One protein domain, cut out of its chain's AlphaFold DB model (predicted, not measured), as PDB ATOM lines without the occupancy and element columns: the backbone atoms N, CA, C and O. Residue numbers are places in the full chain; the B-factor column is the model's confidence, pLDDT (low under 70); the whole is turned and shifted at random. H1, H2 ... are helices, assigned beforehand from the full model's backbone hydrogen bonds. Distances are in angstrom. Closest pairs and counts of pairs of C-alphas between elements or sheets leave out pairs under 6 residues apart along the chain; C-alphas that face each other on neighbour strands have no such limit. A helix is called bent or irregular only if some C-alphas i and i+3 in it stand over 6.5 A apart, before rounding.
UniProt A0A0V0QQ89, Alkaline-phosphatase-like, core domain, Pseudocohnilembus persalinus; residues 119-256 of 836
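Overview. This is residues 119 to 256 of the 836 residues of the protein "Alkaline-phosphatase-like, core domain" of Pseudocohnilembus persalinus (UniProt A0A0V0QQ89). H1, arm H2b and H3 make an up-and-down bundle. H4 crosses H2b, and residues 241 to 256 stick out. The printed part, 138 residues with four named helices and no named strand, is all helix by class and only just loose, close to compact: radius of gyration of the C-alphas 17.6 A, spans 56, 37 and 27 A.

Along the chain. H1, residues 119 to 142, begins at C-alpha (16.579, 18.180, -20.767) and is only just irregular: C-alphas 125 and 128 are 6.7 A apart. H2, residues 154 to 188, one helix by its hydrogen bonds, is bent, C-alphas 164 and 167 being 7.9 A apart; H2a ends at 164, H2b begins at 167. H3 is residues 194 to 211. H4, residues 225 to 255, ends at C-alpha (-4.580, 28.805, 8.116).

Arrangement. H2b touches H1 at a shallow tilt of 30 degrees, and H4 at a steep 59 degrees, closest C-alphas Ala 177 and Asn 236, 5.0 A. H2b and H3 form a hairpin. In H2b and H4 every O i to N i+4 pair is within hydrogen-bond range.

Size, cuts and confidence. The printed part has no cut. Links H1 to H2 and H3 to H4 are long; pLDDT is under 70 at residues 153 to 155 and 213 to 223.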
ATOM      1  N   GLY A 119      17.510  17.896 -19.685       71.81
ATOM      2  CA  GLY A 119      16.579  18.180 -20.767       71.81
ATOM      3  C   GLY A 119      15.218  18.676 -20.269       71.81
ATOM      4  O   GLY A 119      14.660  19.598 -20.859       71.81
ATOM      5  N   TYR A 120      14.750  18.216 -19.103       78.25
ATOM      6  CA  TYR A 120      13.586  18.806 -18.428       78.25
ATOM      7  C   TYR A 120      13.832  20.268 -18.019       78.25
ATOM      8  O   TYR A 120      12.955  21.113 -18.201       78.25
ATOM      9  N   TYR A 121      15.023  20.604 -17.503       81.81
ATOM     10  CA  TYR A 121      15.370  21.992 -17.165       81.81
ATOM     11  C   TYR A 121      15.443  22.884 -18.413       81.81
ATOM     12  O   TYR A 121      14.888  23.986 -18.411       81.81
ATOM     13  N   VAL A 122      16.077  22.400 -19.486       83.50
ATOM     14  CA  VAL A 122      16.141  23.100 -20.780       83.50
ATOM     15  C   VAL A 122      14.744  23.290 -21.362       83.50
ATOM     16  O   VAL A 122      14.388  24.407 -21.734       83.50
ATOM     17  N   TYR A 123      13.923  22.238 -21.368       84.75
ATOM     18  CA  TYR A 123      12.543  22.297 -21.833       84.75
ATOM     19  C   TYR A 123      11.747  23.337 -21.044       84.75
ATOM     20  O   TYR A 123      11.203  24.273 -21.624       84.75
ATOM     21  N   LYS A 124      11.762  23.244 -19.712       86.31
ATOM     22  CA  LYS A 124      11.049  24.158 -18.813       86.31
ATOM     23  C   LYS A 124      11.460  25.621 -19.000       86.31
ATOM     24  O   LYS A 124      10.602  26.497 -18.933       86.31
ATOM     25  N   LYS A 125      12.752  25.891 -19.219       86.75
ATOM     26  CA  LYS A 125      13.290  27.256 -19.294       86.75
ATOM     27  C   LYS A 125      13.180  27.885 -20.685       86.75
ATOM     28  O   LYS A 125      12.984  29.098 -20.765       86.75
ATOM     29  N   TYR A 126      13.317  27.089 -21.749       86.94
ATOM     30  CA  TYR A 126      13.482  27.601 -23.114       86.94
ATOM     31  C   TYR A 126      12.454  27.094 -24.129       86.94
ATOM     32  O   TYR A 126      12.155  27.834 -25.059       86.94
ATOM     33  N   LEU A 127      11.903  25.883 -23.984       89.19
ATOM     34  CA  LEU A 127      10.993  25.303 -24.990       89.19
ATOM     35  C   LEU A 127       9.519  25.384 -24.589       89.19
ATOM     36  O   LEU A 127       8.669  25.546 -25.453       89.19
ATOM     37  N   LEU A 128       9.217  25.349 -23.290       90.69
ATOM     38  CA  LEU A 128       7.849  25.344 -22.779       90.69
ATOM     39  C   LEU A 128       7.050  26.569 -23.242       90.69
ATOM     40  O   LEU A 128       5.906  26.430 -23.660       90.69
ATOM     41  N   ALA A 129       7.649  27.760 -23.203       90.19
ATOM     42  CA  ALA A 129       6.980  28.979 -23.650       90.19
ATOM     43  C   ALA A 129       6.693  28.993 -25.160       90.19
ATOM     44  O   ALA A 129       5.527  29.167 -25.516       90.19
ATOM     45  N   PRO A 130       7.676  28.724 -26.043       91.00
ATOM     46  CA  PRO A 130       7.410  28.511 -27.463       91.00
ATOM     47  C   PRO A 130       6.336  27.455 -27.731       91.00
ATOM     48  O   PRO A 130       5.456  27.693 -28.548       91.00
ATOM     49  N   THR A 131       6.347  26.321 -27.022       91.06
ATOM     50  CA  THR A 131       5.330  25.273 -27.186       91.06
ATOM     51  C   THR A 131       3.929  25.773 -26.831       91.06
ATOM     52  O   THR A 131       2.999  25.541 -27.600       91.06
ATOM     53  N   LEU A 132       3.767  26.490 -25.712       91.44
ATOM     54  CA  LEU A 132       2.476  27.070 -25.318       91.44
ATOM     55  C   LEU A 132       1.990  28.119 -26.326       91.44
ATOM     56  O   LEU A 132       0.817  28.106 -26.692       91.44
ATOM     57  N   MET A 133       2.886  28.989 -26.803       92.12
ATOM     58  CA  MET A 133       2.562  30.002 -27.813       92.12
ATOM     59  C   MET A 133       2.168  29.371 -29.151       92.12
ATOM     60  O   MET A 133       1.162  29.763 -29.735       92.12
ATOM     61  N   LEU A 134       2.924  28.375 -29.622       93.00
ATOM     62  CA  LEU A 134       2.634  27.657 -30.864       93.00
ATOM     63  C   LEU A 134       1.315  26.893 -30.774       93.00
ATOM     64  O   LEU A 134       0.552  26.904 -31.733       93.00
ATOM     65  N   LEU A 135       1.025  26.268 -29.630       93.44
ATOM     66  CA  LEU A 135      -0.233  25.560 -29.419       93.44
ATOM     67  C   LEU A 135      -1.424  26.524 -29.388       93.44
ATOM     68  O   LEU A 135      -2.413  26.278 -30.073       93.44
ATOM     69  N   ALA A 136      -1.318  27.629 -28.643       92.56
ATOM     70  CA  ALA A 136      -2.348  28.664 -28.607       92.56
ATOM     71  C   ALA A 136      -2.599  29.245 -30.008       92.56
ATOM     72  O   ALA A 136      -3.746  29.326 -30.442       92.56
ATOM     73  N   ASN A 137      -1.527  29.557 -30.746       92.81
ATOM     74  CA  ASN A 137      -1.618  30.046 -32.119       92.81
ATOM     75  C   ASN A 137      -2.204  28.994 -33.070       92.81
ATOM     76  O   ASN A 137      -3.018  29.343 -33.906       92.81
ATOM     77  N   TYR A 138      -1.845  27.714 -32.947       94.12
ATOM     78  CA  TYR A 138      -2.414  26.646 -33.775       94.12
ATOM     79  C   TYR A 138      -3.917  26.470 -33.538       94.12
ATOM     80  O   TYR A 138      -4.675  26.320 -34.494       94.12
ATOM     81  N   ILE A 139      -4.369  26.516 -32.281       91.62
ATOM     82  CA  ILE A 139      -5.801  26.440 -31.969       91.62
ATOM     83  C   ILE A 139      -6.522  27.654 -32.560       91.62
ATOM     84  O   ILE A 139      -7.507  27.488 -33.275       91.62
ATOM     85  N   PHE A 140      -6.000  28.857 -32.315       89.75
ATOM     86  CA  PHE A 140      -6.589  30.092 -32.823       89.75
ATOM     87  C   PHE A 140      -6.587  30.161 -34.358       89.75
ATOM     88  O   PHE A 140      -7.564  30.596 -34.952       89.75
ATOM     89  N   GLU A 141      -5.521  29.718 -35.028       88.69
ATOM     90  CA  GLU A 141      -5.402  29.797 -36.487       88.69
ATOM     91  C   GLU A 141      -6.114  28.684 -37.238       88.69
ATOM     92  O   GLU A 141      -6.728  28.944 -38.265       88.69
ATOM     93  N   SER A 142      -6.018  27.450 -36.751       87.38
ATOM     94  CA  SER A 142      -6.388  26.269 -37.536       87.38
ATOM     95  C   SER A 142      -7.606  25.525 -37.002       87.38
ATOM     96  O   SER A 142      -8.095  24.617 -37.673       87.38
ATOM     97  N   LYS A 143      -8.068  25.830 -35.785       90.06
ATOM     98  CA  LYS A 143      -9.220  25.149 -35.170       90.06
ATOM     99  C   LYS A 143     -10.386  26.075 -34.884       90.06
ATOM    100  O   LYS A 143     -11.518  25.598 -34.868       90.06
ATOM    101  N   MET A 144     -10.104  27.352 -34.658       88.31
ATOM    102  CA  MET A 144     -11.119  28.336 -34.344       88.31
ATOM    103  C   MET A 144     -11.848  28.798 -35.593       88.31
ATOM    104  O   MET A 144     -11.237  29.179 -36.590       88.31
ATOM    105  N   ILE A 145     -13.172  28.760 -35.513       85.88
ATOM    106  CA  ILE A 145     -14.052  29.332 -36.520       85.88
ATOM    107  C   ILE A 145     -14.003  30.843 -36.326       85.88
ATOM    108  O   ILE A 145     -14.384  31.350 -35.274       85.88
ATOM    109  N   LYS A 146     -13.460  31.544 -37.323       81.69
ATOM    110  CA  LYS A 146     -13.190  32.987 -37.263       81.69
ATOM    111  C   LYS A 146     -14.047  33.806 -38.219       81.69
ATOM    112  O   LYS A 146     -13.920  35.022 -38.229       81.69
ATOM    113  N   GLY A 147     -14.893  33.162 -39.013       81.56
ATOM    114  CA  GLY A 147     -15.658  33.829 -40.052       81.56
ATOM    115  C   GLY A 147     -16.551  32.882 -40.837       81.56
ATOM    116  O   GLY A 147     -16.628  31.688 -40.535       81.56
ATOM    117  N   CYS A 148     -17.191  33.446 -41.852       75.69
ATOM    118  CA  CYS A 148     -18.274  32.830 -42.619       75.69
ATOM    119  C   CYS A 148     -17.813  31.947 -43.785       75.69
ATOM    120  O   CYS A 148     -18.607  31.186 -44.335       75.69
ATOM    121  N   GLY A 149     -16.527  32.000 -44.145       82.12
ATOM    122  CA  GLY A 149     -16.010  31.284 -45.310       82.12
ATOM    123  C   GLY A 149     -16.602  31.846 -46.605       82.12
ATOM    124  O   GLY A 149     -16.526  33.046 -46.824       82.12
ATOM    125  N   GLU A 150     -17.177  30.973 -47.438       79.44
ATOM    126  CA  GLU A 150     -17.844  31.316 -48.711       79.44
ATOM    127  C   GLU A 150     -19.343  31.641 -48.541       79.44
ATOM    128  O   GLU A 150     -20.080  31.725 -49.519       79.44
ATOM    129  N   ILE A 151     -19.843  31.746 -47.304       77.94
ATOM    130  CA  ILE A 151     -21.245  32.099 -47.070       77.94
ATOM    131  C   ILE A 151     -21.385  33.617 -47.167       77.94
ATOM    132  O   ILE A 151     -21.095  34.325 -46.207       77.94
ATOM    133  N   ASP A 152     -21.901  34.080 -48.302       72.19
ATOM    134  CA  ASP A 152     -22.084  35.510 -48.597       72.19
ATOM    135  C   ASP A 152     -23.168  36.192 -47.740       72.19
ATOM    136  O   ASP A 152     -23.285  37.414 -47.739       72.19
ATOM    137  N   ARG A 153     -24.007  35.418 -47.033       68.94
ATOM    138  CA  ARG A 153     -25.086  35.957 -46.189       68.94
ATOM    139  C   ARG A 153     -24.752  35.847 -44.713       68.94
ATOM    140  O   ARG A 153     -24.662  34.742 -44.164       68.94
ATOM    141  N   VAL A 154     -24.659  37.000 -44.067       68.44
ATOM    142  CA  VAL A 154     -24.299  37.150 -42.656       68.44
ATOM    143  C   VAL A 154     -25.251  36.379 -41.748       68.44
ATOM    144  O   VAL A 154     -24.796  35.644 -40.877       68.44
ATOM    145  N   GLU A 155     -26.562  36.460 -41.969       67.69
ATOM    146  CA  GLU A 155     -27.549  35.781 -41.112       67.69
ATOM    147  C   GLU A 155     -27.378  34.259 -41.152       67.69
ATOM    148  O   GLU A 155     -27.426  33.586 -40.120       67.69
ATOM    149  N   ILE A 156     -27.145  33.713 -42.353       73.06
ATOM    150  CA  ILE A 156     -26.901  32.279 -42.548       73.06
ATOM    151  C   ILE A 156     -25.592  31.891 -41.871       73.06
ATOM    152  O   ILE A 156     -25.533  30.860 -41.206       73.06
ATOM    153  N   CYS A 157     -24.556  32.717 -41.996       79.56
ATOM    154  CA  CYS A 157     -23.299  32.488 -41.309       79.56
ATOM    155  C   CYS A 157     -23.455  32.492 -39.785       79.56
ATOM    156  O   CYS A 157     -23.010  31.555 -39.120       79.56
ATOM    157  N   ILE A 158     -24.103  33.504 -39.212       75.12
ATOM    158  CA  ILE A 158     -24.309  33.579 -37.766       75.12
ATOM    159  C   ILE A 158     -25.094  32.346 -37.307       75.12
ATOM    160  O   ILE A 158     -24.620  31.622 -36.433       75.12
ATOM    161  N   GLU A 159     -26.227  32.030 -37.943       72.50
ATOM    162  CA  GLU A 159     -27.088  30.905 -37.553       72.50
ATOM    163  C   GLU A 159     -26.393  29.538 -37.747       72.50
ATOM    164  O   GLU A 159     -26.389  28.697 -36.846       72.50
ATOM    165  N   GLN A 160     -25.772  29.296 -38.905       79.00
ATOM    166  CA  GLN A 160     -25.263  27.968 -39.280       79.00
ATOM    167  C   GLN A 160     -23.801  27.720 -38.908       79.00
ATOM    168  O   GLN A 160     -23.412  26.561 -38.731       79.00
ATOM    169  N   VAL A 161     -22.988  28.772 -38.805       82.38
ATOM    170  CA  VAL A 161     -21.548  28.676 -38.537       82.38
ATOM    171  C   VAL A 161     -21.242  29.105 -37.110       82.38
ATOM    172  O   VAL A 161     -20.670  28.309 -36.368       82.38
ATOM    173  N   ILE A 162     -21.633  30.305 -36.685       80.81
ATOM    174  CA  ILE A 162     -21.255  30.807 -35.355       80.81
ATOM    175  C   ILE A 162     -22.070  30.130 -34.256       80.81
ATOM    176  O   ILE A 162     -21.493  29.460 -33.405       80.81
ATOM    177  N   VAL A 163     -23.397  30.235 -34.300       76.50
ATOM    178  CA  VAL A 163     -24.304  29.730 -33.255       76.50
ATOM    179  C   VAL A 163     -24.201  28.217 -33.127       76.50
ATOM    180  O   VAL A 163     -23.971  27.696 -32.035       76.50
ATOM    181  N   LYS A 164     -24.258  27.497 -34.254       81.50
ATOM    182  CA  LYS A 164     -24.117  26.034 -34.274       81.50
ATOM    183  C   LYS A 164     -22.791  25.549 -33.679       81.50
ATOM    184  O   LYS A 164     -22.726  24.447 -33.141       81.50
ATOM    185  N   ASN A 165     -21.734  26.357 -33.774       84.88
ATOM    186  CA  ASN A 165     -20.423  26.024 -33.228       84.88
ATOM    187  C   ASN A 165     -20.064  26.849 -31.985       84.88
ATOM    188  O   ASN A 165     -18.907  26.808 -31.564       84.88
ATOM    189  N   PHE A 166     -21.015  27.556 -31.366       83.56
ATOM    190  CA  PHE A 166     -20.740  28.494 -30.278       83.56
ATOM    191  C   PHE A 166     -20.052  27.808 -29.098       83.56
ATOM    192  O   PHE A 166     -19.034  28.287 -28.608       83.56
ATOM    193  N   GLU A 167     -20.524  26.621 -28.703       84.88
ATOM    194  CA  GLU A 167     -19.890  25.825 -27.647       84.88
ATOM    195  C   GLU A 167     -18.437  25.460 -28.002       84.88
ATOM    196  O   GLU A 167     -17.542  25.509 -27.154       84.88
ATOM    197  N   THR A 168     -18.175  25.129 -29.269       89.19
ATOM    198  CA  THR A 168     -16.824  24.823 -29.758       89.19
ATOM    199  C   THR A 168     -15.938  26.068 -29.731       89.19
ATOM    200  O   THR A 168     -14.820  25.998 -29.215       89.19
ATOM    201  N   ILE A 169     -16.442  27.207 -30.213       88.44
ATOM    202  CA  ILE A 169     -15.747  28.501 -30.187       88.44
ATOM    203  C   ILE A 169     -15.432  28.896 -28.740       88.44
ATOM    204  O   ILE A 169     -14.293  29.259 -28.442       88.44
ATOM    205  N   LEU A 170     -16.388  28.751 -27.819       88.81
ATOM    206  CA  LEU A 170     -16.218  29.057 -26.400       88.81
ATOM    207  C   LEU A 170     -15.176  28.140 -25.745       88.81
ATOM    208  O   LEU A 170     -14.253  28.629 -25.093       88.81
ATOM    209  N   LYS A 171     -15.252  26.819 -25.964       91.25
ATOM    210  CA  LYS A 171     -14.257  25.851 -25.461       91.25
ATOM    211  C   LYS A 171     -12.853  26.170 -25.966       91.25
ATOM    212  O   LYS A 171     -11.895  26.150 -25.193       91.25
ATOM    213  N   GLN A 172     -12.716  26.473 -27.253       93.19
ATOM    214  CA  GLN A 172     -11.429  26.821 -27.855       93.19
ATOM    215  C   GLN A 172     -10.912  28.169 -27.343       93.19
ATOM    216  O   GLN A 172      -9.724  28.286 -27.047       93.19
ATOM    217  N   THR A 173     -11.792  29.154 -27.169       92.31
ATOM    218  CA  THR A 173     -11.480  30.464 -26.581       92.31
ATOM    219  C   THR A 173     -10.958  30.308 -25.158       92.31
ATOM    220  O   THR A 173      -9.876  30.801 -24.841       92.31
ATOM    221  N   LEU A 174     -11.657  29.538 -24.317       93.56
ATOM    222  CA  LEU A 174     -11.231  29.227 -22.951       93.56
ATOM    223  C   LEU A 174      -9.910  28.448 -22.919       93.56
ATOM    224  O   LEU A 174      -9.070  28.697 -22.050       93.56
ATOM    225  N   LEU A 175      -9.681  27.537 -23.870       94.62
ATOM    226  CA  LEU A 175      -8.423  26.797 -23.984       94.62
ATOM    227  C   LEU A 175      -7.254  27.724 -24.343       94.62
ATOM    228  O   LEU A 175      -6.215  27.682 -23.682       94.62
ATOM    229  N   VAL A 176      -7.424  28.596 -25.340       93.88
ATOM    230  CA  VAL A 176      -6.417  29.603 -25.714       93.88
ATOM    231  C   VAL A 176      -6.167  30.567 -24.553       93.88
ATOM    232  O   VAL A 176      -5.009  30.825 -24.210       93.88
ATOM    233  N   ALA A 177      -7.223  31.035 -23.884       95.19
ATOM    234  CA  ALA A 177      -7.113  31.880 -22.699       95.19
ATOM    235  C   ALA A 177      -6.347  31.180 -21.564       95.19
ATOM    236  O   ALA A 177      -5.454  31.761 -20.962       95.19
ATOM    237  N   THR A 178      -6.598  29.892 -21.327       94.69
ATOM    238  CA  THR A 178      -5.881  29.106 -20.311       94.69
ATOM    239  C   THR A 178      -4.398  28.946 -20.645       94.69
ATOM    240  O   THR A 178      -3.548  29.113 -19.769       94.69
ATOM    241  N   LEU A 179      -4.060  28.646 -21.904       93.75
ATOM    242  CA  LEU A 179      -2.669  28.491 -22.348       93.75
ATOM    243  C   LEU A 179      -1.887  29.805 -22.235       93.75
ATOM    244  O   LEU A 179      -0.753  29.815 -21.747       93.75
ATOM    245  N   THR A 180      -2.503  30.910 -22.657       94.44
ATOM    246  CA  THR A 180      -1.905  32.251 -22.593       94.44
ATOM    247  C   THR A 180      -1.763  32.728 -21.148       94.44
ATOM    248  O   THR A 180      -0.673  33.150 -20.752       94.44
ATOM    249  N   TYR A 181      -2.783  32.528 -20.313       95.56
ATOM    250  CA  TYR A 181      -2.708  32.776 -18.877       95.56
ATOM    251  C   TYR A 181      -1.584  31.976 -18.208       95.56
ATOM    252  O   TYR A 181      -0.777  32.523 -17.451       95.56
ATOM    253  N   PHE A 182      -1.497  30.674 -18.495       95.44
ATOM    254  CA  PHE A 182      -0.489  29.796 -17.910       95.44
ATOM    255  C   PHE A 182       0.928  30.236 -18.290       95.44
ATOM    256  O   PHE A 182       1.806  30.286 -17.425       95.44
ATOM    257  N   LEU A 183       1.146  30.640 -19.544       94.06
ATOM    258  CA  LEU A 183       2.407  31.234 -19.987       94.06
ATOM    259  C   LEU A 183       2.763  32.485 -19.167       94.06
ATOM    260  O   LEU A 183       3.862  32.555 -18.605       94.06
ATOM    261  N   LEU A 184       1.836  33.442 -19.054       94.12
ATOM    262  CA  LEU A 184       2.033  34.672 -18.278       94.12
ATOM    263  C   LEU A 184       2.329  34.367 -16.806       94.12
ATOM    264  O   LEU A 184       3.235  34.954 -16.206       94.12
ATOM    265  N   TYR A 185       1.635  33.388 -16.230       95.06
ATOM    266  CA  TYR A 185       1.858  32.941 -14.863       95.06
ATOM    267  C   TYR A 185       3.244  32.310 -14.662       95.06
ATOM    268  O   TYR A 185       3.918  32.599 -13.667       95.06
ATOM    269  N   LEU A 186       3.714  31.479 -15.598       94.25
ATOM    270  CA  LEU A 186       5.054  30.884 -15.545       94.25
ATOM    271  C   LEU A 186       6.162  31.935 -15.673       94.25
ATOM    272  O   LEU A 186       7.187  31.822 -14.991       94.25
ATOM    273  N   ILE A 187       5.950  32.961 -16.499       93.12
ATOM    274  CA  ILE A 187       6.848  34.119 -16.604       93.12
ATOM    275  C   ILE A 187       6.867  34.879 -15.274       93.12
ATOM    276  O   ILE A 187       7.942  35.125 -14.721       93.12
ATOM    277  N   TYR A 188       5.693  35.180 -14.706       94.75
ATOM    278  CA  TYR A 188       5.564  35.843 -13.402       94.75
ATOM    279  C   TYR A 188       6.276  35.059 -12.287       94.75
ATOM    280  O   TYR A 188       6.983  35.632 -11.455       94.75
ATOM    281  N   LYS A 189       6.162  33.724 -12.293       94.94
ATOM    282  CA  LYS A 189       6.860  32.832 -11.354       94.94
ATOM    283  C   LYS A 189       8.344  32.633 -11.653       94.94
ATOM    284  O   LYS A 189       8.993  31.881 -10.926       94.94
ATOM    285  N   LYS A 190       8.888  33.295 -12.680       94.25
ATOM    286  CA  LYS A 190      10.279  33.158 -13.142       94.25
ATOM    287  C   LYS A 190      10.653  31.708 -13.488       94.25
ATOM    288  O   LYS A 190      11.824  31.337 -13.435       94.25
ATOM    289  N   VAL A 191       9.659  30.876 -13.816       92.69
ATOM    290  CA  VAL A 191       9.862  29.511 -14.324       92.69
ATOM    291  C   VAL A 191      10.336  29.569 -15.773       92.69
ATOM    292  O   VAL A 191      11.239  28.830 -16.162       92.69
ATOM    293  N   VAL A 192       9.745  30.489 -16.531       92.75
ATOM    294  CA  VAL A 192      10.089  30.844 -17.907       92.75
ATOM    295  C   VAL A 192      10.773  32.216 -17.903       92.75
ATOM    296  O   VAL A 192      10.502  33.058 -17.046       92.75
ATOM    297  N   SER A 193      11.678  32.454 -18.857       92.44
ATOM    298  CA  SER A 193      12.347  33.750 -19.016       92.44
ATOM    299  C   SER A 193      11.374  34.878 -19.388       92.44
ATOM    300  O   SER A 193      10.559  34.726 -20.295       92.44
ATOM    301  N   ARG A 194      11.531  36.059 -18.773       94.25
ATOM    302  CA  ARG A 194      10.755  37.269 -19.113       94.25
ATOM    303  C   ARG A 194      10.910  37.724 -20.567       94.25
ATOM    304  O   ARG A 194      10.042  38.423 -21.068       94.25
ATOM    305  N   TYR A 195      11.984  37.319 -21.252       92.50
ATOM    306  CA  TYR A 195      12.206  37.677 -22.657       92.50
ATOM    307  C   TYR A 195      11.137  37.107 -23.597       92.50
ATOM    308  O   TYR A 195      10.912  37.685 -24.653       92.50
ATOM    309  N   PHE A 196      10.424  36.045 -23.200       91.44
ATOM    310  CA  PHE A 196       9.291  35.517 -23.967       91.44
ATOM    311  C   PHE A 196       8.050  36.424 -23.944       91.44
ATOM    312  O   PHE A 196       7.147  36.222 -24.749       91.44
ATOM    313  N   LEU A 197       8.014  37.455 -23.091       89.12
ATOM    314  CA  LEU A 197       6.948  38.457 -23.117       89.12
ATOM    315  C   LEU A 197       6.993  39.298 -24.403       89.12
ATOM    316  O   LEU A 197       5.947  39.651 -24.925       89.12
ATOM    317  N   ILE A 198       8.189  39.568 -24.939       89.44
ATOM    318  CA  ILE A 198       8.370  40.363 -26.163       89.44
ATOM    319  C   ILE A 198       7.685  39.697 -27.371       89.44
ATOM    320  O   ILE A 198       6.786  40.317 -27.935       89.44
ATOM    321  N   PRO A 199       8.021  38.450 -27.769       88.12
ATOM    322  CA  PRO A 199       7.357  37.803 -28.899       88.12
ATOM    323  C   PRO A 199       5.874  37.523 -28.630       88.12
ATOM    324  O   PRO A 199       5.093  37.504 -29.574       88.12
ATOM    325  N   PHE A 200       5.463  37.333 -27.370       88.69
ATOM    326  CA  PHE A 200       4.047  37.212 -27.019       88.69
ATOM    327  C   PHE A 200       3.283  38.511 -27.301       88.69
ATOM    328  O   PHE A 200       2.298  38.483 -28.031       88.69
ATOM    329  N   VAL A 201       3.760  39.648 -26.784       86.75
ATOM    330  CA  VAL A 201       3.133  40.961 -26.996       86.75
ATOM    331  C   VAL A 201       3.142  41.336 -28.473       86.75
ATOM    332  O   VAL A 201       2.109  41.736 -28.992       86.75
ATOM    333  N   LEU A 202       4.265  41.146 -29.174       89.00
ATOM    334  CA  LEU A 202       4.339  41.403 -30.615       89.00
ATOM    335  C   LEU A 202       3.384  40.505 -31.409       89.00
ATOM    336  O   LEU A 202       2.730  40.988 -32.325       89.00
ATOM    337  N   GLY A 203       3.266  39.225 -31.046       86.00
ATOM    338  CA  GLY A 203       2.325  38.301 -31.676       86.00
ATOM    339  C   GLY A 203       0.870  38.716 -31.459       86.00
ATOM    340  O   GLY A 203       0.103  38.751 -32.415       86.00
ATOM    341  N   VAL A 204       0.504  39.091 -30.230       83.06
ATOM    342  CA  VAL A 204      -0.838  39.601 -29.913       83.06
ATOM    343  C   VAL A 204      -1.110  40.894 -30.679       83.06
ATOM    344  O   VAL A 204      -2.107  40.960 -31.382       83.06
ATOM    345  N   LEU A 205      -0.213  41.884 -30.631       82.19
ATOM    346  CA  LEU A 205      -0.370  43.142 -31.370       82.19
ATOM    347  C   LEU A 205      -0.477  42.915 -32.881       82.19
ATOM    348  O   LEU A 205      -1.316  43.537 -33.521       82.19
ATOM    349  N   TYR A 206       0.315  41.999 -33.446       85.81
ATOM    350  CA  TYR A 206       0.216  41.624 -34.856       85.81
ATOM    351  C   TYR A 206      -1.174  41.076 -35.202       85.81
ATOM    352  O   TYR A 206      -1.800  41.537 -36.155       85.81
ATOM    353  N   LYS A 207      -1.692  40.140 -34.397       82.12
ATOM    354  CA  LYS A 207      -3.039  39.582 -34.593       82.12
ATOM    355  C   LYS A 207      -4.126  40.640 -34.429       82.12
ATOM    356  O   LYS A 207      -5.002  40.730 -35.279       82.12
ATOM    357  N   CYS A 208      -4.039  41.446 -33.376       76.19
ATOM    358  CA  CYS A 208      -5.018  42.469 -33.027       76.19
ATOM    359  C   CYS A 208      -5.078  43.620 -34.039       76.19
ATOM    360  O   CYS A 208      -6.154  43.987 -34.489       76.19
ATOM    361  N   ILE A 209      -3.929  44.212 -34.364       75.69
ATOM    362  CA  ILE A 209      -3.863  45.470 -35.119       75.69
ATOM    363  C   ILE A 209      -3.803  45.200 -36.619       75.69
ATOM    364  O   ILE A 209      -4.460  45.888 -37.387       75.69
ATOM    365  N   PHE A 210      -3.013  44.212 -37.046       77.00
ATOM    366  CA  PHE A 210      -2.709  44.038 -38.467       77.00
ATOM    367  C   PHE A 210      -3.543  42.953 -39.141       77.00
ATOM    368  O   PHE A 210      -3.847  43.085 -40.321       77.00
ATOM    369  N   GLN A 211      -3.892  41.873 -38.434       76.62
ATOM    370  CA  GLN A 211      -4.574  40.740 -39.068       76.62
ATOM    371  C   GLN A 211      -6.096  40.751 -38.896       76.62
ATOM    372  O   GLN A 211      -6.801  40.280 -39.787       76.62
ATOM    373  N   HIS A 212      -6.608  41.205 -37.751       73.56
ATOM    374  CA  HIS A 212      -8.016  41.000 -37.386       73.56
ATOM    375  C   HIS A 212      -8.789  42.269 -37.052       73.56
ATOM    376  O   HIS A 212      -9.907  42.124 -36.577       73.56
ATOM    377  N   ASP A 213      -8.191  43.441 -37.289       67.50
ATOM    378  CA  ASP A 213      -8.730  44.782 -37.032       67.50
ATOM    379  C   ASP A 213      -9.706  44.856 -35.837       67.50
ATOM    380  O   ASP A 213     -10.900  44.559 -35.920       67.50
ATOM    381  N   LEU A 214      -9.187  45.248 -34.672       61.94
ATOM    382  CA  LEU A 214      -9.997  45.393 -33.458       61.94
ATOM    383  C   LEU A 214     -11.041  46.517 -33.535       61.94
ATOM    384  O   LEU A 214     -11.853  46.618 -32.607       61.94
ATOM    385  N   ALA A 215     -11.018  47.372 -34.564       60.00
ATOM    386  CA  ALA A 215     -12.041  48.390 -34.725       60.00
ATOM    387  C   ALA A 215     -13.385  47.715 -35.031       60.00
ATOM    388  O   ALA A 215     -13.633  47.205 -36.117       60.00
ATOM    389  N   VAL A 216     -14.281  47.735 -34.041       54.88
ATOM    390  CA  VAL A 216     -15.626  47.142 -34.129       54.88
ATOM    391  C   VAL A 216     -16.397  47.656 -35.355       54.88
ATOM    392  O   VAL A 216     -17.183  46.916 -35.928       54.88
ATOM    393  N   GLY A 217     -16.135  48.895 -35.792       50.19
ATOM    394  CA  GLY A 217     -16.796  49.516 -36.946       50.19
ATOM    395  C   GLY A 217     -16.225  49.171 -38.330       50.19
ATOM    396  O   GLY A 217     -16.865  49.490 -39.323       50.19
ATOM    397  N   SER A 218     -15.045  48.546 -38.436       50.66
ATOM    398  CA  SER A 218     -14.458  48.129 -39.728       50.66
ATOM    399  C   SER A 218     -14.543  46.621 -39.970       50.66
ATOM    400  O   SER A 218     -14.193  46.145 -41.056       50.66
ATOM    401  N   GLN A 219     -15.010  45.858 -38.976       53.41
ATOM    402  CA  GLN A 219     -15.241  44.430 -39.126       53.41
ATOM    403  C   GLN A 219     -16.374  44.216 -40.122       53.41
ATOM    404  O   GLN A 219     -17.551  44.368 -39.805       53.41
ATOM    405  N   LYS A 220     -16.004  43.821 -41.342       58.12
ATOM    406  CA  LYS A 220     -16.938  43.120 -42.215       58.12
ATOM    407  C   LYS A 220     -17.440  41.907 -41.436       58.12
ATOM    408  O   LYS A 220     -16.628  41.150 -40.898       58.12
ATOM    409  N   LEU A 221     -18.759  41.749 -41.364       56.44
ATOM    410  CA  LEU A 221     -19.446  40.694 -40.604       56.44
ATOM    411  C   LEU A 221     -18.967  39.272 -40.957       56.44
ATOM    412  O   LEU A 221     -19.169  38.338 -40.186       56.44
ATOM    413  N   ASP A 222     -18.248  39.122 -42.067       60.19
ATOM    414  CA  ASP A 222     -17.614  37.886 -42.511       60.19
ATOM    415  C   ASP A 222     -16.468  37.410 -41.595       60.19
ATOM    416  O   ASP A 222     -16.024  36.263 -41.731       60.19
ATOM    417  N   TYR A 223     -15.961  38.256 -40.680       68.69
ATOM    418  CA  TYR A 223     -14.779  37.955 -39.863       68.69
ATOM    419  C   TYR A 223     -14.870  38.425 -38.393       68.69
ATOM    420  O   TYR A 223     -14.696  39.595 -38.069       68.69
ATOM    421  N   PHE A 224     -15.011  37.473 -37.464       73.44
ATOM    422  CA  PHE A 224     -15.187  37.689 -36.015       73.44
ATOM    423  C   PHE A 224     -13.885  37.640 -35.199       73.44
ATOM    424  O   PHE A 224     -13.908  37.587 -33.965       73.44
ATOM    425  N   GLY A 225     -12.722  37.614 -35.858       79.50
ATOM    426  CA  GLY A 225     -11.433  37.430 -35.183       79.50
ATOM    427  C   GLY A 225     -11.163  38.445 -34.070       79.50
ATOM    428  O   GLY A 225     -10.673  38.058 -33.009       79.50
ATOM    429  N   GLY A 226     -11.520  39.718 -34.269       77.62
ATOM    430  CA  GLY A 226     -11.344  40.745 -33.242       77.62
ATOM    431  C   GLY A 226     -12.250  40.537 -32.023       77.62
ATOM    432  O   GLY A 226     -11.762  40.582 -30.894       77.62
ATOM    433  N   ALA A 227     -13.535  40.215 -32.221       79.50
ATOM    434  CA  ALA A 227     -14.461  39.890 -31.129       79.50
ATOM    435  C   ALA A 227     -13.976  38.686 -30.300       79.50
ATOM    436  O   ALA A 227     -13.932  38.732 -29.070       79.50
ATOM    437  N   ILE A 228     -13.516  37.627 -30.971       84.88
ATOM    438  CA  ILE A 228     -12.924  36.450 -30.324       84.88
ATOM    439  C   ILE A 228     -11.703  36.838 -29.480       84.88
ATOM    440  O   ILE A 228     -11.548  36.352 -28.359       84.88
ATOM    441  N   ILE A 229     -10.835  37.722 -29.981       86.25
ATOM    442  CA  ILE A 229      -9.679  38.212 -29.218       86.25
ATOM    443  C   ILE A 229     -10.129  38.939 -27.944       86.25
ATOM    444  O   ILE A 229      -9.559  38.677 -26.881       86.25
ATOM    445  N   TYR A 230     -11.159  39.788 -28.010       85.38
ATOM    446  CA  TYR A 230     -11.731  40.412 -26.812       85.38
ATOM    447  C   TYR A 230     -12.215  39.360 -25.807       85.38
ATOM    448  O   TYR A 230     -11.859  39.437 -24.628       85.38
ATOM    449  N   PHE A 231     -12.921  38.320 -26.260       87.56
ATOM    450  CA  PHE A 231     -13.327  37.215 -25.388       87.56
ATOM    451  C   PHE A 231     -12.138  36.455 -24.789       87.56
ATOM    452  O   PHE A 231     -12.180  36.107 -23.611       87.56
ATOM    453  N   ILE A 232     -11.050  36.239 -25.538       90.00
ATOM    454  CA  ILE A 232      -9.819  35.634 -25.004       90.00
ATOM    455  C   ILE A 232      -9.226  36.512 -23.892       90.00
ATOM    456  O   ILE A 232      -8.779  35.982 -22.870       90.00
ATOM    457  N   ILE A 233      -9.210  37.838 -24.059       89.69
ATOM    458  CA  ILE A 233      -8.705  38.780 -23.046       89.69
ATOM    459  C   ILE A 233      -9.585  38.736 -21.790       89.69
ATOM    460  O   ILE A 233      -9.064  38.566 -20.685       89.69
ATOM    461  N   LEU A 234     -10.909  38.815 -21.945       90.62
ATOM    462  CA  LEU A 234     -11.857  38.729 -20.830       90.62
ATOM    463  C   LEU A 234     -11.759  37.379 -20.106       90.62
ATOM    464  O   LEU A 234     -11.685  37.335 -18.877       90.62
ATOM    465  N   ALA A 235     -11.654  36.278 -20.850       92.88
ATOM    466  CA  ALA A 235     -11.451  34.946 -20.289       92.88
ATOM    467  C   ALA A 235     -10.121  34.838 -19.522       92.88
ATOM    468  O   ALA A 235     -10.083  34.239 -18.448       92.88
ATOM    469  N   ASN A 236      -9.037  35.454 -20.009       91.44
ATOM    470  CA  ASN A 236      -7.764  35.530 -19.280       91.44
ATOM    471  C   ASN A 236      -7.920  36.250 -17.930       91.44
ATOM    472  O   ASN A 236      -7.396  35.775 -16.917       91.44
ATOM    473  N   ILE A 237      -8.646  37.372 -17.908       93.62
ATOM    474  CA  ILE A 237      -8.950  38.115 -16.675       93.62
ATOM    475  C   ILE A 237      -9.787  37.240 -15.730       93.62
ATOM    476  O   ILE A 237      -9.441  37.111 -14.555       93.62
ATOM    477  N   GLY A 238     -10.816  36.559 -16.239       93.75
ATOM    478  CA  GLY A 238     -11.635  35.625 -15.461       93.75
ATOM    479  C   GLY A 238     -10.816  34.490 -14.834       93.75
ATOM    480  O   GLY A 238     -10.899  34.254 -13.629       93.75
ATOM    481  N   ILE A 239      -9.944  33.836 -15.610       94.81
ATOM    482  CA  ILE A 239      -9.046  32.776 -15.117       94.81
ATOM    483  C   ILE A 239      -8.092  33.321 -14.044       94.81
ATOM    484  O   ILE A 239      -7.857  32.658 -13.028       94.81
ATOM    485  N   PHE A 240      -7.557  34.532 -14.231       95.00
ATOM    486  CA  PHE A 240      -6.725  35.192 -13.227       95.00
ATOM    487  C   PHE A 240      -7.475  35.399 -11.906       95.00
ATOM    488  O   PHE A 240      -6.934  35.056 -10.846       95.00
ATOM    489  N   LEU A 241      -8.710  35.908 -11.960       95.00
ATOM    490  CA  LEU A 241      -9.562  36.112 -10.787       95.00
ATOM    491  C   LEU A 241      -9.876  34.783 -10.089       95.00
ATOM    492  O   LEU A 241      -9.676  34.675  -8.878       95.00
ATOM    493  N   ILE A 242     -10.250  33.742 -10.842       93.81
ATOM    494  CA  ILE A 242     -10.492  32.393 -10.304       93.81
ATOM    495  C   ILE A 242      -9.241  31.862  -9.600       93.81
ATOM    496  O   ILE A 242      -9.319  31.402  -8.462       93.81
ATOM    497  N   HIS A 243      -8.060  31.960 -10.216       93.94
ATOM    498  CA  HIS A 243      -6.822  31.519  -9.573       93.94
ATOM    499  C   HIS A 243      -6.521  32.323  -8.296       93.94
ATOM    500  O   HIS A 243      -6.114  31.744  -7.283       93.94
ATOM    501  N   MET A 244      -6.746  33.639  -8.297       95.12
ATOM    502  CA  MET A 244      -6.592  34.472  -7.102       95.12
ATOM    503  C   MET A 244      -7.535  34.043  -5.970       95.12
ATOM    504  O   MET A 244      -7.080  33.891  -4.829       95.12
ATOM    505  N   ILE A 245      -8.799  33.769  -6.293       94.75
ATOM    506  CA  ILE A 245      -9.818  33.255  -5.371       94.75
ATOM    507  C   ILE A 245      -9.401  31.882  -4.822       94.75
ATOM    508  O   ILE A 245      -9.317  31.707  -3.606       94.75
ATOM    509  N   LEU A 246      -9.023  30.930  -5.683       95.56
ATOM    510  CA  LEU A 246      -8.557  29.596  -5.281       95.56
ATOM    511  C   LEU A 246      -7.316  29.661  -4.385       95.56
ATOM    512  O   LEU A 246      -7.204  28.929  -3.401       95.56
ATOM    513  N   ARG A 247      -6.376  30.564  -4.681       94.88
ATOM    514  CA  ARG A 247      -5.194  30.788  -3.842       94.88
ATOM    515  C   ARG A 247      -5.575  31.370  -2.481       94.88
ATOM    516  O   ARG A 247      -4.945  31.010  -1.482       94.88
ATOM    517  N   CYS A 248      -6.562  32.265  -2.434       96.81
ATOM    518  CA  CYS A 248      -7.116  32.791  -1.189       96.81
ATOM    519  C   CYS A 248      -7.751  31.662  -0.366       96.81
ATOM    520  O   CYS A 248      -7.356  31.457   0.783       96.81
ATOM    521  N   PHE A 249      -8.610  30.848  -0.987       96.75
ATOM    522  CA  PHE A 249      -9.221  29.670  -0.372       96.75
ATOM    523  C   PHE A 249      -8.195  28.669   0.145       96.75
ATOM    524  O   PHE A 249      -8.283  28.249   1.295       96.75
ATOM    525  N   TYR A 250      -7.174  28.341  -0.645       97.19
ATOM    526  CA  TYR A 250      -6.104  27.435  -0.230       97.19
ATOM    527  C   TYR A 250      -5.337  27.971   0.988       97.19
ATOM    528  O   TYR A 250      -5.097  27.245   1.955       97.19
ATOM    529  N   LYS A 251      -4.967  29.261   0.974       97.25
ATOM    530  CA  LYS A 251      -4.310  29.907   2.122       97.25
ATOM    531  C   LYS A 251      -5.216  29.920   3.351       97.25
ATOM    532  O   LYS A 251      -4.731  29.677   4.455       97.25
ATOM    533  N   MET A 252      -6.504  30.196   3.165       97.25
ATOM    534  CA  MET A 252      -7.497  30.211   4.232       97.25
ATOM    535  C   MET A 252      -7.684  28.816   4.829       97.25
ATOM    536  O   MET A 252      -7.560  28.680   6.040       97.25
ATOM    537  N   PHE A 253      -7.852  27.780   4.004       97.31
ATOM    538  CA  PHE A 253      -7.942  26.382   4.432       97.31
ATOM    539  C   PHE A 253      -6.706  25.946   5.225       97.31
ATOM    540  O   PHE A 253      -6.829  25.338   6.288       97.31
ATOM    541  N   LYS A 254      -5.507  26.318   4.750       97.88
ATOM    542  CA  LYS A 254      -4.245  26.020   5.442       97.88
ATOM    543  C   LYS A 254      -4.114  26.759   6.780       97.88
ATOM    544  O   LYS A 254      -3.519  26.214   7.703       97.88
ATOM    545  N   LYS A 255      -4.638  27.987   6.890       98.00
ATOM    546  CA  LYS A 255      -4.580  28.805   8.116       98.00
ATOM    547  C   LYS A 255      -5.663  28.423   9.133       98.00
ATOM    548  O   LYS A 255      -5.390  28.415  10.326       98.00
ATOM    549  N   SER A 256      -6.889  28.155   8.682       98.12
ATOM    550  CA  SER A 256      -8.041  27.794   9.514       98.12
ATOM    551  C   SER A 256      -9.127  27.108   8.677       98.12
ATOM    552  O   SER A 256      -9.834  27.755   7.901       98.12
TER     553      SER A 256